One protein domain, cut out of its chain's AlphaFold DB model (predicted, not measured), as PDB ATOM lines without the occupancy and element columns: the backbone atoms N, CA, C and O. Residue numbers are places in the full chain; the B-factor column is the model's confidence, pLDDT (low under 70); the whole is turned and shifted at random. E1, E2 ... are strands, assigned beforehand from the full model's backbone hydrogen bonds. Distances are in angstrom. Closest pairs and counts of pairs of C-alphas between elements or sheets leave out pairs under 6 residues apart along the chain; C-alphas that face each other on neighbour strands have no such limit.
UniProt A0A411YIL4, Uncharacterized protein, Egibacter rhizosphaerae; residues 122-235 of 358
ATOM      1  N   ALA A 122      21.557  53.707 215.523       82.06
ATOM      2  CA  ALA A 122      22.400  53.979 214.358       82.06
ATOM      3  C   ALA A 122      21.823  55.041 213.396       82.06
ATOM      4  O   ALA A 122      22.574  55.681 212.660       82.06
ATOM      5  N   GLU A 123      20.500  55.210 213.370       81.81
ATOM      6  CA  GLU A 123      19.789  56.145 212.490       81.81
ATOM      7  C   GLU A 123      19.496  57.492 213.172       81.81
ATOM      8  O   GLU A 123      19.046  58.433 212.512       81.81
ATOM      9  N   GLN A 124      19.773  57.602 214.475       78.75
ATOM     10  CA  GLN A 124      19.504  58.803 215.259       78.75
ATOM     11  C   GLN A 124      20.482  59.943 214.964       78.75
ATOM     12  O   GLN A 124      21.572  59.767 214.408       78.75
ATOM     13  N   GLN A 125      20.067  61.152 215.346       77.06
ATOM     14  CA  GLN A 125      20.940  62.317 215.363       77.06
ATOM     15  C   GLN A 125      21.648  62.410 216.709       77.06
ATOM     16  O   GLN A 125      21.016  62.585 217.744       77.06
ATOM     17  N   TRP A 126      22.972  62.357 216.669       77.12
ATOM     18  CA  TRP A 126      23.807  62.396 217.861       77.12
ATOM     19  C   TRP A 126      24.260  63.821 218.129       77.12
ATOM     20  O   TRP A 126      24.456  64.604 217.197       77.12
ATOM     21  N   ARG A 127      24.429  64.180 219.398       71.19
ATOM     22  CA  ARG A 127      24.971  65.477 219.801       71.19
ATOM     23  C   ARG A 127      26.335  65.262 220.419       71.19
ATOM     24  O   ARG A 127      26.457  64.552 221.401       71.19
ATOM     25  N   THR A 128      27.347  65.911 219.861       68.19
ATOM     26  CA  THR A 128      28.713  65.809 220.367       68.19
ATOM     27  C   THR A 128      29.365  67.179 220.468       68.19
ATOM     28  O   THR A 128      29.231  68.014 219.572       68.19
ATOM     29  N   ASP A 129      30.077  67.424 221.561       66.25
ATOM     30  CA  ASP A 129      30.921  68.600 221.769       66.25
ATOM     31  C   ASP A 129      32.418  68.285 221.592       66.25
ATOM     32  O   ASP A 129      33.248  69.061 222.056       66.25
ATOM     33  N   CYS A 130      32.783  67.204 220.875       64.69
ATOM     34  CA  CYS A 130      34.183  66.830 220.588       64.69
ATOM     35  C   CYS A 130      35.031  67.952 219.944       64.69
ATOM     36  O   CYS A 130      36.216  67.759 219.711       64.69
ATOM     37  N   ALA A 131      34.465  69.103 219.572       59.38
ATOM     38  CA  ALA A 131      35.228  70.213 219.020       59.38
ATOM     39  C   ALA A 131      36.083  70.907 220.091       59.38
ATOM     40  O   ALA A 131      35.566  71.261 221.143       59.38
ATOM     41  N   GLU A 132      37.329  71.283 219.756       50.72
ATOM     42  CA  GLU A 132      38.219  72.117 220.609       50.72
ATOM     43  C   GLU A 132      37.548  73.400 221.149       50.72
ATOM     44  O   GLU A 132      38.011  74.023 222.100       50.72
ATOM     45  N   SER A 133      36.458  73.825 220.510       52.66
ATOM     46  CA  SER A 133      35.675  75.006 220.872       52.66
ATOM     47  C   SER A 133      34.569  74.770 221.911       52.66
ATOM     48  O   SER A 133      33.928  75.745 222.298       52.66
ATOM     49  N   GLY A 134      34.310  73.523 222.327       53.34
ATOM     50  CA  GLY A 134      33.223  73.160 223.250       53.34
ATOM     51  C   GLY A 134      31.814  73.362 222.677       53.34
ATOM     52  O   GLY A 134      30.838  73.429 223.418       53.34
ATOM     53  N   ASN A 135      31.689  73.524 221.355       57.06
ATOM     54  CA  ASN A 135      30.400  73.709 220.698       57.06
ATOM     55  C   ASN A 135      29.749  72.352 220.415       57.06
ATOM     56  O   ASN A 135      30.288  71.557 219.642       57.06
ATOM     57  N   VAL A 136      28.556  72.140 220.974       64.31
ATOM     58  CA  VAL A 136      27.707  70.981 220.666       64.31
ATOM     59  C   VAL A 136      27.294  71.032 219.195       64.31
ATOM     60  O   VAL A 136      26.694  72.005 218.732       64.31
ATOM     61  N   THR A 137      27.605  69.971 218.464       67.00
ATOM     62  CA  THR A 137      27.269  69.788 217.054       67.00
ATOM     63  C   THR A 137      26.400  68.549 216.900       67.00
ATOM     64  O   THR A 137      26.663  67.514 217.510       67.00
ATOM     65  N   THR A 138      25.360  68.649 216.073       74.12
ATOM     66  CA  THR A 138      24.558  67.488 215.687       74.12
ATOM     67  C   THR A 138      25.252  66.729 214.563       74.12
ATOM     68  O   THR A 138      25.602  67.324 213.541       74.12
ATOM     69  N   VAL A 139      25.434  65.423 214.736       73.12
ATOM     70  CA  VAL A 139      26.155  64.552 213.810       73.12
ATOM     71  C   VAL A 139      25.304  63.354 213.403       73.12
ATOM     72  O   VAL A 139      24.487  62.845 214.168       73.12
ATOM     73  N   SER A 140      25.507  62.907 212.165       78.75
ATOM     74  CA  SER A 140      24.983  61.632 211.678       78.75
ATOM     75  C   SER A 140      26.102  60.606 211.673       78.75
ATOM     76  O   SER A 140      27.218  60.892 211.219       78.75
ATOM     77  N   LEU A 141      25.776  59.418 212.162       80.75
ATOM     78  CA  LEU A 141      26.688  58.296 212.251       80.75
ATOM     79  C   LEU A 141      26.780  57.546 210.918       80.75
ATOM     80  O   LEU A 141      25.821  57.434 210.158       80.75
ATOM     81  N   THR A 142      27.971  57.040 210.622       80.62
ATOM     82  CA  THR A 142      28.255  56.157 209.486       80.62
ATOM     83  C   THR A 142      28.753  54.819 210.036       80.62
ATOM     84  O   THR A 142      29.522  54.829 210.991       80.62
ATOM     85  N   PRO A 143      28.359  53.662 209.485       79.75
ATOM     86  CA  PRO A 143      28.898  52.378 209.934       79.75
ATOM     87  C   PRO A 143      30.397  52.259 209.623       79.75
ATOM     88  O   PRO A 143      30.844  52.677 208.546       79.75
ATOM     89  N   VAL A 144      31.169  51.668 210.540       76.12
ATOM     90  CA  VAL A 144      32.590  51.357 210.333       76.12
ATOM     91  C   VAL A 144      32.696  50.031 209.558       76.12
ATOM     92  O   VAL A 144      32.252  49.000 210.052       76.12
ATOM     93  N   PRO A 145      33.266  50.004 208.333       67.31
ATOM     94  CA  PRO A 145      33.191  48.826 207.455       67.31
ATOM     95  C   PRO A 145      33.841  47.535 207.977       67.31
ATOM     96  O   PRO A 145      33.582  46.472 207.416       67.31
ATOM     97  N   GLU A 146      34.709  47.625 208.985       76.00
ATOM     98  CA  GLU A 146      35.502  46.506 209.517       76.00
ATOM     99  C   GLU A 146      35.178  46.177 210.986       76.00
ATOM    100  O   GLU A 146      35.731  45.222 211.527       76.00
ATOM    101  N   GLU A 147      34.269  46.924 211.618       71.81
ATOM    102  CA  GLU A 147      33.924  46.788 213.035       71.81
ATOM    103  C   GLU A 147      32.398  46.744 213.175       71.81
ATOM    104  O   GLU A 147      31.719  47.767 213.084       71.81
ATOM    105  N   GLU A 148      31.850  45.536 213.334       75.50
ATOM    106  CA  GLU A 148      30.410  45.350 213.548       75.50
ATOM    107  C   GLU A 148      29.966  46.119 214.804       75.50
ATOM    108  O   GLU A 148      30.646  46.086 215.827       75.50
ATOM    109  N   GLY A 149      28.854  46.853 214.701       72.62
ATOM    110  CA  GLY A 149      28.281  47.612 215.814       72.62
ATOM    111  C   GLY A 149      28.965  48.927 216.175       72.62
ATOM    112  O   GLY A 149      28.424  49.688 216.985       72.62
ATOM    113  N   ARG A 150      30.105  49.251 215.547       74.75
ATOM    114  CA  ARG A 150      30.762  50.549 215.714       74.75
ATOM    115  C   ARG A 150      30.404  51.503 214.583       74.75
ATOM    116  O   ARG A 150      30.422  51.176 213.392       74.75
ATOM    117  N   TYR A 151      30.109  52.730 214.979       83.31
ATOM    118  CA  TYR A 151      29.743  53.809 214.086       83.31
ATOM    119  C   TYR A 151      30.633  55.017 214.335       83.31
ATOM    120  O   TYR A 151      31.112  55.244 215.443       83.31
ATOM    121  N   TRP A 152      30.867  55.807 213.293       79.31
ATOM    122  CA  TRP A 152      31.725  56.983 213.369       79.31
ATOM    123  C   TRP A 152      31.156  58.188 212.629       79.31
ATOM    124  O   TRP A 152      30.378  58.071 211.677       79.31
ATOM    125  N   HIS A 153      31.596  59.360 213.058       73.94
ATOM    126  CA  HIS A 153      31.445  60.628 212.378       73.94
ATOM    127  C   HIS A 153      32.823  61.279 212.227       73.94
ATOM    128  O   HIS A 153      33.536  61.490 213.209       73.94
ATOM    129  N   ASN A 154      33.185  61.628 210.994       68.38
ATOM    130  CA  ASN A 154      34.382  62.404 210.686       68.38
ATOM    131  C   ASN A 154      33.933  63.702 209.994       68.38
ATOM    132  O   ASN A 154      33.410  63.623 208.873       68.38
ATOM    133  N   PRO A 155      34.062  64.879 210.637       61.09
ATOM    134  CA  PRO A 155      33.837  66.154 209.970       61.09
ATOM    135  C   PRO A 155      34.778  66.257 208.765       61.09
ATOM    136  O   PRO A 155      35.887  65.735 208.817       61.09
ATOM    137  N   ASP A 156      34.358  66.920 207.681       57.84
ATOM    138  CA  ASP A 156      35.191  67.095 206.481       57.84
ATOM    139  C   ASP A 156      36.636  67.482 206.884       57.84
ATOM    140  O   ASP A 156      36.836  68.561 207.458       57.84
ATOM    141  N   PRO A 157      37.638  66.611 206.625       54.94
ATOM    142  CA  PRO A 157      38.994  66.785 207.140       54.94
ATOM    143  C   PRO A 157      39.678  68.029 206.570       54.94
ATOM    144  O   PRO A 157      40.680  68.478 207.123       54.94
ATOM    145  N   ASP A 158      39.139  68.596 205.488       51.97
ATOM    146  CA  ASP A 158      39.713  69.746 204.806       51.97
ATOM    147  C   ASP A 158      38.914  71.043 205.024       51.97
ATOM    148  O   ASP A 158      39.446  72.117 204.731       51.97
ATOM    149  N   ASN A 159      37.666  71.004 205.526       51.91
ATOM    150  CA  ASN A 159      36.835  72.205 205.711       51.91
ATOM    151  C   ASN A 159      35.753  72.070 206.802       51.91
ATOM    152  O   ASN A 159      34.636  71.635 206.537       51.91
ATOM    153  N   GLY A 160      36.015  72.611 207.994       53.78
ATOM    154  CA  GLY A 160      34.978  72.855 209.002       53.78
ATOM    155  C   GLY A 160      35.528  73.008 210.422       53.78
ATOM    156  O   GLY A 160      36.695  72.694 210.664       53.78
ATOM    157  N   PRO A 161      34.721  73.506 211.378       46.16
ATOM    158  CA  PRO A 161      35.014  73.302 212.792       46.16
ATOM    159  C   PRO A 161      35.057  71.788 213.053       46.16
ATOM    160  O   PRO A 161      34.063  71.103 212.837       46.16
ATOM    161  N   GLY A 162      36.222  71.269 213.451       52.56
ATOM    162  CA  GLY A 162      36.418  69.842 213.719       52.56
ATOM    163  C   GLY A 162      37.167  69.023 212.664       52.56
ATOM    164  O   GLY A 162      37.192  67.799 212.751       52.56
ATOM    165  N   ALA A 163      37.794  69.675 211.684       55.69
ATOM    166  CA  ALA A 163      38.693  69.014 210.739       55.69
ATOM    167  C   ALA A 163      39.795  68.212 211.470       55.69
ATOM    168  O   ALA A 163      40.545  68.769 212.272       55.69
ATOM    169  N   GLY A 164      39.894  66.909 211.178       59.38
ATOM    170  CA  GLY A 164      40.867  65.998 211.798       59.38
ATOM    171  C   GLY A 164      40.401  65.326 213.094       59.38
ATOM    172  O   GLY A 164      41.199  64.635 213.724       59.38
ATOM    173  N   MET A 165      39.137  65.509 213.481       67.38
ATOM    174  CA  MET A 165      38.543  64.844 214.639       67.38
ATOM    175  C   MET A 165      37.719  63.642 214.188       67.38
ATOM    176  O   MET A 165      37.082  63.678 213.140       67.38
ATOM    177  N   THR A 166      37.705  62.566 214.964       75.38
ATOM    178  CA  THR A 166      36.803  61.433 214.714       75.38
ATOM    179  C   THR A 166      35.994  61.180 215.970       75.38
ATOM    180  O   THR A 166      36.566  61.006 217.036       75.38
ATOM    181  N   TYR A 167      34.674  61.182 215.844       80.62
ATOM    182  CA  TYR A 167      33.767  60.764 216.905       80.62
ATOM    183  C   TYR A 167      33.307  59.344 216.609       80.62
ATOM    184  O   TYR A 167      32.851  59.079 215.497       80.62
ATOM    185  N   THR A 168      33.433  58.432 217.563       80.69
ATOM    186  CA  THR A 168      32.955  57.052 217.427       80.69
ATOM    187  C   THR A 168      31.966  56.719 218.526       80.69
ATOM    188  O   THR A 168      32.140  57.161 219.656       80.69
ATOM    189  N   VAL A 169      30.967  55.904 218.199       84.31
ATOM    190  CA  VAL A 169      29.957  55.390 219.127       84.31
ATOM    191  C   VAL A 169      29.811  53.891 218.902       84.31
ATOM    192  O   VAL A 169      29.731  53.435 217.755       84.31
ATOM    193  N   GLU A 170      29.765  53.125 219.987       84.31
ATOM    194  CA  GLU A 170      29.435  51.699 219.960       84.31
ATOM    195  C   GLU A 170      27.956  51.508 220.296       84.31
ATOM    196  O   GLU A 170      27.572  51.496 221.461       84.31
ATOM    197  N   VAL A 171      27.107  51.395 219.272       84.50
ATOM    198  CA  VAL A 171      25.648  51.313 219.474       84.50
ATOM    199  C   VAL A 171      25.167  49.895 219.783       84.50
ATOM    200  O   VAL A 171      24.113  49.741 220.389       84.50
ATOM    201  N   ASP A 172      25.926  48.865 219.396       82.12
ATOM    202  CA  ASP A 172      25.575  47.464 219.685       82.12
ATOM    203  C   ASP A 172      25.981  47.040 221.109       82.12
ATOM    204  O   ASP A 172      25.444  46.068 221.636       82.12
ATOM    205  N   SER A 173      26.901  47.783 221.733       84.19
ATOM    206  CA  SER A 173      27.358  47.589 223.118       84.19
ATOM    207  C   SER A 173      26.552  48.424 224.122       84.19
ATOM    208  O   SER A 173      27.011  48.651 225.237       84.19
ATOM    209  N   VAL A 174      25.380  48.930 223.724       90.06
ATOM    210  CA  VAL A 174      24.510  49.722 224.600       90.06
ATOM    211  C   VAL A 174      24.102  48.912 225.829       90.06
ATOM    212  O   VAL A 174      23.644  47.769 225.725       90.06
ATOM    213  N   VAL A 175      24.252  49.523 226.997       93.31
ATOM    214  CA  VAL A 175      23.779  48.968 228.264       93.31
ATOM    215  C   VAL A 175      22.457  49.637 228.606       93.31
ATOM    216  O   VAL A 175      22.331  50.850 228.474       93.31
ATOM    217  N   TYR A 176      21.472  48.844 229.026       92.94
ATOM    218  CA  TYR A 176      20.174  49.355 229.458       92.94
ATOM    219  C   TYR A 176      19.960  49.081 230.937       92.94
ATOM    220  O   TYR A 176      20.079  47.924 231.347       92.94
ATOM    221  N   GLY A 177      19.577  50.106 231.687       90.94
ATOM    222  CA  GLY A 177      19.211  49.992 233.094       90.94
ATOM    223  C   GLY A 177      18.763  51.331 233.661       90.94
ATOM    224  O   GLY A 177      19.122  52.375 233.131       90.94
ATOM    225  N   ASP A 178      17.975  51.282 234.727       91.25
ATOM    226  CA  ASP A 178      17.505  52.459 235.459       91.25
ATOM    227  C   ASP A 178      18.652  53.041 236.303       91.25
ATOM    228  O   ASP A 178      19.015  52.491 237.348       91.25
ATOM    229  N   VAL A 179      19.278  54.115 235.813       90.06
ATOM    230  CA  VAL A 179      20.358  54.832 236.518       90.06
ATOM    231  C   VAL A 179      19.880  56.155 237.109       90.06
ATOM    232  O   VAL A 179      20.604  56.768 237.899       90.06
ATOM    233  N   THR A 180      18.677  56.596 236.742       87.62
ATOM    234  CA  THR A 180      18.019  57.786 237.298       87.62
ATOM    235  C   THR A 180      17.147  57.475 238.520       87.62
ATOM    236  O   THR A 180      16.850  58.380 239.304       87.62
ATOM    237  N   GLY A 181      16.792  56.209 238.735       85.38
ATOM    238  CA  GLY A 181      15.919  55.733 239.808       85.38
ATOM    239  C   GLY A 181      14.439  56.050 239.579       85.38
ATOM    240  O   GLY A 181      13.669  56.121 240.547       85.38
ATOM    241  N   ASP A 182      14.033  56.305 238.334       84.69
ATOM    242  CA  ASP A 182      12.663  56.676 237.968       84.69
ATOM    243  C   ASP A 182      11.782  55.466 237.588       84.69
ATOM    244  O   ASP A 182      10.561  55.590 237.436       84.69
ATOM    245  N   GLY A 183      12.374  54.270 237.543       84.75
ATOM    246  CA  GLY A 183      11.732  53.015 237.174       84.75
ATOM    247  C   GLY A 183      11.723  52.732 235.671       84.75
ATOM    248  O   GLY A 183      11.059  51.769 235.263       84.75
ATOM    249  N   ILE A 184      12.403  53.545 234.860       86.94
ATOM    250  CA  ILE A 184      12.498  53.426 233.405       86.94
ATOM    251  C   ILE A 184      13.949  53.099 233.023       86.94
ATOM    252  O   ILE A 184      14.903  53.603 233.599       86.94
ATOM    253  N   ASP A 185      14.124  52.198 232.053       90.38
ATOM    254  CA  ASP A 185      15.462  51.832 231.587       90.38
ATOM    255  C   ASP A 185      16.073  52.984 230.768       90.38
ATOM    256  O   ASP A 185      15.554  53.336 229.705       90.38
ATOM    257  N   ASP A 186      17.225  53.485 231.210       92.81
ATOM    258  CA  ASP A 186      18.077  54.406 230.462       92.81
ATOM    259  C   ASP A 186      18.979  53.637 229.480       92.81
ATOM    260  O   ASP A 186      19.264  52.452 229.665       92.81
ATOM    261  N   ALA A 187      19.465  54.304 228.431       93.19
ATOM    262  CA  ALA A 187      20.405  53.750 227.457       93.19
ATOM    263  C   ALA A 187      21.801  54.372 227.620       93.19
ATOM    264  O   ALA A 187      21.995  55.572 227.422       93.19
ATOM    265  N   VAL A 188      22.794  53.549 227.945       93.62
ATOM    266  CA  VAL A 188      24.169  53.972 228.229       93.62
ATOM    267  C   VAL A 188      25.092  53.572 227.081       93.62
ATOM    268  O   VAL A 188      25.190  52.396 226.721       93.62
ATOM    269  N   PHE A 189      25.803  54.553 226.528       91.19
ATOM    270  CA  PHE A 189      26.709  54.384 225.396       91.19
ATOM    271  C   PHE A 189      28.139  54.778 225.747       91.19
ATOM    272  O   PHE A 189      28.385  55.810 226.374       91.19
ATOM    273  N   ALA A 190      29.087  54.002 225.225       88.81
ATOM    274  CA  ALA A 190      30.475  54.415 225.113       88.81
ATOM    275  C   ALA A 190      30.693  55.189 223.811       88.81
ATOM    276  O   ALA A 190      30.447  54.682 222.708       88.81
ATOM    277  N   SER A 191      31.214  56.403 223.941       86.94
ATOM    278  CA  SER A 191      31.651  57.211 222.813       86.94
ATOM    279  C   SER A 191      33.092  57.677 222.988       86.94
ATOM    280  O   SER A 191      33.639  57.721 224.091       86.94
ATOM    281  N   GLN A 192      33.763  57.969 221.876       83.62
ATOM    282  CA  GLN A 192      35.156  58.413 221.889       83.62
ATOM    283  C   GLN A 192      35.339  59.594 220.947       83.62
ATOM    284  O   GLN A 192      34.863  59.583 219.809       83.62
ATOM    285  N   CYS A 193      36.060  60.605 221.420       80.56
ATOM    286  CA  CYS A 193      36.525  61.726 220.617       80.56
ATOM    287  C   CYS A 193      38.019  61.566 220.354       80.56
ATOM    288  O   CYS A 193      38.826  61.693 221.269       80.56
ATOM    289  N   PHE A 194      38.405  61.356 219.100       74.69
ATOM    290  CA  PHE A 194      39.801  61.366 218.676       74.69
ATOM    291  C   PHE A 194      40.197  62.762 218.196       74.69
ATOM    292  O   PHE A 194      39.631  63.276 217.229       74.69
ATOM    293  N   LEU A 195      41.201  63.348 218.849       68.62
ATOM    294  CA  LEU A 195      41.759  64.678 218.598       68.62
ATOM    295  C   LEU A 195      43.255  64.556 218.266       68.62
ATOM    296  O   LEU A 195      44.141  64.863 219.068       68.62
ATOM    297  N   GLY A 196      43.572  64.066 217.065       65.50
ATOM    298  CA  GLY A 196      44.958  63.837 216.649       65.50
ATOM    299  C   GLY A 196      45.650  62.736 217.466       65.50
ATOM    300  O   GLY A 196      45.413  61.561 217.218       65.50
ATOM    301  N   ASN A 197      46.534  63.120 218.399       58.56
ATOM    302  CA  ASN A 197      47.243  62.192 219.303       58.56
ATOM    303  C   ASN A 197      46.576  62.067 220.685       58.56
ATOM    304  O   ASN A 197      47.123  61.388 221.556       58.56
ATOM    305  N   ASP A 198      45.471  62.775 220.917       62.75
ATOM    306  CA  ASP A 198      44.685  62.657 222.140       62.75
ATOM    307  C   ASP A 198      43.360  61.954 221.866       62.75
ATOM    308  O   ASP A 198      42.832  62.024 220.750       62.75
ATOM    309  N   PHE A 199      42.840  61.282 222.885       71.88
ATOM    310  CA  PHE A 199      41.495  60.732 222.861       71.88
ATOM    311  C   PHE A 199      40.816  60.973 224.207       71.88
ATOM    312  O   PHE A 199      41.442  60.807 225.256       71.88
ATOM    313  N   ASP A 200      39.539  61.335 224.146       78.12
ATOM    314  CA  ASP A 200      38.654  61.394 225.304       78.12
ATOM    315  C   ASP A 200      37.625  60.277 225.164       78.12
ATOM    316  O   ASP A 200      36.928  60.188 224.147       78.12
ATOM    317  N   PHE A 201      37.540  59.425 226.179       83.25
ATOM    318  CA  PHE A 201      36.494  58.423 226.304       83.25
ATOM    319  C   PHE A 201      35.321  59.024 227.077       83.25
ATOM    320  O   PHE A 201      35.511  59.786 228.024       83.25
ATOM    321  N   ARG A 202      34.095  58.714 226.669       87.19
ATOM    322  CA  ARG A 202      32.887  59.319 227.218       87.19
ATOM    323  C   ARG A 202      31.816  58.270 227.448       87.19
ATOM    324  O   ARG A 202      31.623  57.390 226.612       87.19
ATOM    325  N   ILE A 203      31.117  58.401 228.570       89.88
ATOM    326  CA  ILE A 203      29.899  57.646 228.850       89.88
ATOM    327  C   ILE A 203      28.713  58.600 228.726       89.88
ATOM    328  O   ILE A 203      28.568  59.546 229.504       89.88
ATOM    329  N   GLU A 204      27.903  58.362 227.699       90.38
ATOM    330  CA  GLU A 204      26.693  59.112 227.381       90.38
ATOM    331  C   GLU A 204      25.474  58.318 227.852       90.38
ATOM    332  O   GLU A 204      25.262  57.192 227.404       90.38
ATOM    333  N   VAL A 205      24.667  58.907 228.733       91.38
ATOM    334  CA  VAL A 205      23.422  58.297 229.217       91.38
ATOM    335  C   VAL A 205      22.247  59.007 228.569       91.38
ATOM    336  O   VAL A 205      22.123  60.225 228.673       91.38
ATOM    337  N   TRP A 206      21.404  58.251 227.886       91.44
ATOM    338  CA  TRP A 206      20.172  58.722 227.277       91.44
ATOM    339  C   TRP A 206      18.988  58.235 228.099       91.44
ATOM    340  O   TRP A 206      18.883  57.047 228.380       91.44
ATOM    341  N   SER A 207      18.109  59.163 228.443       91.44
ATOM    342  CA  SER A 207      16.892  58.943 229.219       91.44
ATOM    343  C   SER A 207      15.717  59.604 228.501       91.44
ATOM    344  O   SER A 207      15.818  59.932 227.314       91.44
ATOM    345  N   HIS A 208      14.616  59.830 229.203       87.50
ATOM    346  CA  HIS A 208      13.451  60.539 228.698       87.50
ATOM    347  C   HIS A 208      13.434  61.981 229.193       87.50
ATOM    348  O   HIS A 208      13.780  62.280 230.334       87.50
ATOM    349  N   ASP A 209      13.031  62.899 228.323       85.38
ATOM    350  CA  ASP A 209      12.674  64.247 228.741       85.38
ATOM    351  C   ASP A 209      11.253  64.303 229.328       85.38
ATOM    352  O   ASP A 209      10.524  63.313 229.395       85.38
ATOM    353  N   GLU A 210      10.832  65.496 229.751       82.00
ATOM    354  CA  GLU A 210       9.491  65.748 230.296       82.00
ATOM    355  C   GLU A 210       8.349  65.405 229.319       82.00
ATOM    356  O   GLU A 210       7.192  65.332 229.730       82.00
ATOM    357  N   GLN A 211       8.642  65.250 228.024       81.69
ATOM    358  CA  GLN A 211       7.682  64.849 226.997       81.69
ATOM    359  C   GLN A 211       7.720  63.338 226.711       81.69
ATOM    360  O   GLN A 211       6.968  62.874 225.858       81.69
ATOM    361  N   GLY A 212       8.559  62.570 227.413       80.50
ATOM    362  CA  GLY A 212       8.735  61.138 227.174       80.50
ATOM    363  C   GLY A 212       9.580  60.827 225.937       80.50
ATOM    364  O   GLY A 212       9.558  59.690 225.458       80.50
ATOM    365  N   GLU A 213      10.313  61.810 225.405       85.06
ATOM    366  CA  GLU A 213      11.165  61.652 224.229       85.06
ATOM    367  C   GLU A 213      12.628  61.389 224.628       85.06
ATOM    368  O   GLU A 213      13.094  61.890 225.652       85.06
ATOM    369  N   PRO A 214      13.398  60.634 223.823       85.88
ATOM    370  CA  PRO A 214      14.793  60.330 224.129       85.88
ATOM    371  C   PRO A 214      15.677  61.584 224.181       85.88
ATOM    372  O   PRO A 214      15.820  62.311 223.191       85.88
ATOM    373  N   ALA A 215      16.355  61.790 225.305       85.38
ATOM    374  CA  ALA A 215      17.230  62.926 225.551       85.38
ATOM    375  C   ALA A 215      18.529  62.508 226.255       85.38
ATOM    376  O   ALA A 215      18.548  61.673 227.153       85.38
ATOM    377  N   LEU A 216      19.641  63.133 225.859       86.00
ATOM    378  CA  LEU A 216      20.937  62.949 226.515       86.00
ATOM    379  C   LEU A 216      20.930  63.618 227.898       86.00
ATOM    380  O   LEU A 216      20.748  64.837 227.993       86.00
ATOM    381  N   LEU A 217      21.220  62.845 228.943       85.38
ATOM    382  CA  LEU A 217      21.435  63.342 230.296       85.38
ATOM    383  C   LEU A 217      22.802  64.019 230.413       85.38
ATOM    384  O   LEU A 217      23.846  63.463 230.065       85.38
ATOM    385  N   ALA A 218      22.794  65.243 230.932       81.38
ATOM    386  CA  ALA A 218      23.997  66.018 231.205       81.38
ATOM    387  C   ALA A 218      24.319  66.014 232.713       81.38
ATOM    388  O   ALA A 218      23.392  66.026 233.519       81.38
ATOM    389  N   PRO A 219      25.606  66.088 233.110       84.06
ATOM    390  CA  PRO A 219      26.790  66.149 232.254       84.06
ATOM    391  C   PRO A 219      27.224  64.768 231.736       84.06
ATOM    392  O   PRO A 219      27.027  63.760 232.399       84.06
ATOM    393  N   VAL A 220      27.876  64.730 230.573       86.06
ATOM    394  CA  VAL A 220      28.515  63.506 230.059       86.06
ATOM    395  C   VAL A 220      29.751  63.187 230.903       86.06
ATOM    396  O   VAL A 220      30.600  64.061 231.118       86.06
ATOM    397  N   LEU A 221      29.881  61.940 231.357       86.75
ATOM    398  CA  LEU A 221      31.075  61.489 232.068       86.75
ATOM    399  C   LEU A 221      32.229  61.378 231.074       86.75
ATOM    400  O   LEU A 221      32.129  60.662 230.082       86.75
ATOM    401  N   THR A 222      33.313  62.109 231.322       85.81
ATOM    402  CA  THR A 222      34.466  62.190 230.416       85.81
ATOM    403  C   THR A 222      35.715  61.682 231.118       85.81
ATOM    404  O   THR A 222      36.041  62.145 232.209       85.81
ATOM    405  N   TYR A 223      36.422  60.773 230.456       79.50
ATOM    406  CA  TYR A 223      37.675  60.175 230.890       79.50
ATOM    407  C   TYR A 223      38.747  60.490 229.855       79.50
ATOM    408  O   TYR A 223      38.691  60.038 228.708       79.50
ATOM    409  N   THR A 224      39.732  61.286 230.250       74.62
ATOM    410  CA  THR A 224      40.917  61.509 229.423       74.62
ATOM    411  C   THR A 224      41.906  60.367 229.627       74.62
ATOM    412  O   THR A 224      41.856  59.645 230.625       74.62
ATOM    413  N   LYS A 225      42.911  60.270 228.752       65.69
ATOM    414  CA  LYS A 225      44.037  59.343 228.954       65.69
ATOM    415  C   LYS A 225      44.772  59.494 230.295       65.69
ATOM    416  O   LYS A 225      45.638  58.678 230.576       65.69
ATOM    417  N   TRP A 226      44.527  60.555 231.064       66.31
ATOM    418  CA  TRP A 226      45.122  60.774 232.385       66.31
ATOM    419  C   TRP A 226      44.229  60.298 233.528       66.31
ATOM    420  O   TRP A 226      44.749  59.991 234.596       66.31
ATOM    421  N   ASP A 227      42.917  60.243 233.303       66.94
ATOM    422  CA  ASP A 227      41.928  59.838 234.304       66.94
ATOM    423  C   ASP A 227      41.783  58.311 234.363       66.94
ATOM    424  O   ASP A 227      41.396  57.760 235.388       66.94
ATOM    425  N   GLY A 228      42.121  57.626 233.268       69.62
ATOM    426  CA  GLY A 228      42.032  56.177 233.143       69.62
ATOM    427  C   GLY A 228      41.458  55.759 231.797       69.62
ATOM    428  O   GLY A 228      40.814  56.546 231.105       69.62
ATOM    429  N   VAL A 229      41.695  54.510 231.412       78.38
ATOM    430  CA  VAL A 229      40.987  53.883 230.292       78.38
ATOM    431  C   VAL A 229      39.743  53.211 230.858       78.38
ATOM    432  O   VAL A 229      39.861  52.407 231.775       78.38
ATOM    433  N   VAL A 230      38.558  53.539 230.341       83.69
ATOM    434  CA  VAL A 230      37.336  52.803 230.694       83.69
ATOM    435  C   VAL A 230      37.425  51.407 230.084       83.69
ATOM    436  O   VAL A 230      37.604  51.270 228.873       83.69
ATOM    437  N   GLU A 231      37.334  50.385 230.928       84.31
ATOM    438  CA  GLU A 231      37.411  48.979 230.524       84.31
ATOM    439  C   GLU A 231      36.024  48.362 230.361       84.31
ATOM    440  O   GLU A 231      35.807  47.598 229.421       84.31
ATOM    441  N   ASP A 232      35.104  48.707 231.263       89.38
ATOM    442  CA  ASP A 232      33.742  48.179 231.304       89.38
ATOM    443  C   ASP A 232      32.801  49.141 232.048       89.38
ATOM    444  O   ASP A 232      33.254  49.992 232.827       89.38
ATOM    445  N   PHE A 233      31.498  49.013 231.812       91.88
ATOM    446  CA  PHE A 233      30.467  49.720 232.566       91.88
ATOM    447  C   PHE A 233      29.140  48.956 232.572       91.88
ATOM    448  O   PHE A 233      28.768  48.309 231.595       91.88
ATOM    449  N   ASP A 234      28.403  49.081 233.670       93.75
ATOM    450  CA  ASP A 234      27.100  48.455 233.880       93.75
ATOM    451  C   ASP A 234      26.110  49.419 234.552       93.75
ATOM    452  O   ASP A 234      26.506  50.379 235.214       93.75
ATOM    453  N   ALA A 235      24.816  49.191 234.332       92.00
ATOM    454  CA  ALA A 235      23.722  50.009 234.849       92.00
ATOM    455  C   ALA A 235      22.781  49.128 235.679       92.00
ATOM    456  O   ALA A 235      21.983  48.374 235.120       92.00
TER     457      ALA A 235
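This is residues 122 to 235 of the 358 residues of an uncharacterized protein of Egibacter rhizosphaerae (UniProt A0A411YIL4). A strongly twisted, branched sheet of E3 to E8 has the long hairpin of E6 and E7 in its middle. The small hairpin of E1 and E2 lies over one face near E3 and E4, while E9 folds back on the other side from E8 to E5. The printed part has 114 residues, with no named helix and nine strands in chain order E1 to E9, 60 residues in all; the class is all strand. Both sheets are antiparallel. The whole is compact, with a radius of gyration of the C-alphas of 14.4 A and spans of 45 by 31 by 30 A.

E6, residues 186 to 195, is 28.4 A long; E7, residues 198 to 208, 32.0 A; E8, residues 214 to 224, 26.7 A, bending by 60 degrees at residue 218. E4 is residues 165 to 170, E3 150 to 153 and E5 175 to 177. E1, residues 125 to 128, begins at C-alpha 125 (20.940, 62.317, 215.363); E2 is residues 137 to 140. E9, residues 229 to 235, ends at C-alpha 235 (23.722, 50.009, 234.849).

E4 and E5 lie on one side of E6, E7 on the other side. Across E6 and E7, N 191 and O 202 are within hydrogen-bond range at 2.9 A, as are N 168 and O 192 across E4 and E6, 2.9 A, and N 175 and O 188 across E5 and E6, 3.0 A. E5 to E8 form a meander, each strand the antiparallel neighbour of the one before; N 201 and O 223 of E7 and E8 are 2.8 A apart. In hairpin E3 and E4, N 151 and O 169 are 2.9 A apart; in hairpin E1 and E2, N 126 and O 139 are 3.0 A apart. The closest C-alphas of E2 and E3, Ser 140 and His 153, are 6.6 A apart. E9 pairs with no named strand; its closest C-alpha to E5 is that of Ala 235, 4.8 A from Gly 177.

The farthest C-alphas, of Asp 158 and Gly 183, are 45.9 A apart. The printed part has no cut; the link from E3 to E4 is long. Mean pLDDT of the printed part is 77.3, with residues 128 to 137, 145, 154 to 165, 195 to 198 and 225 to 228 under 70.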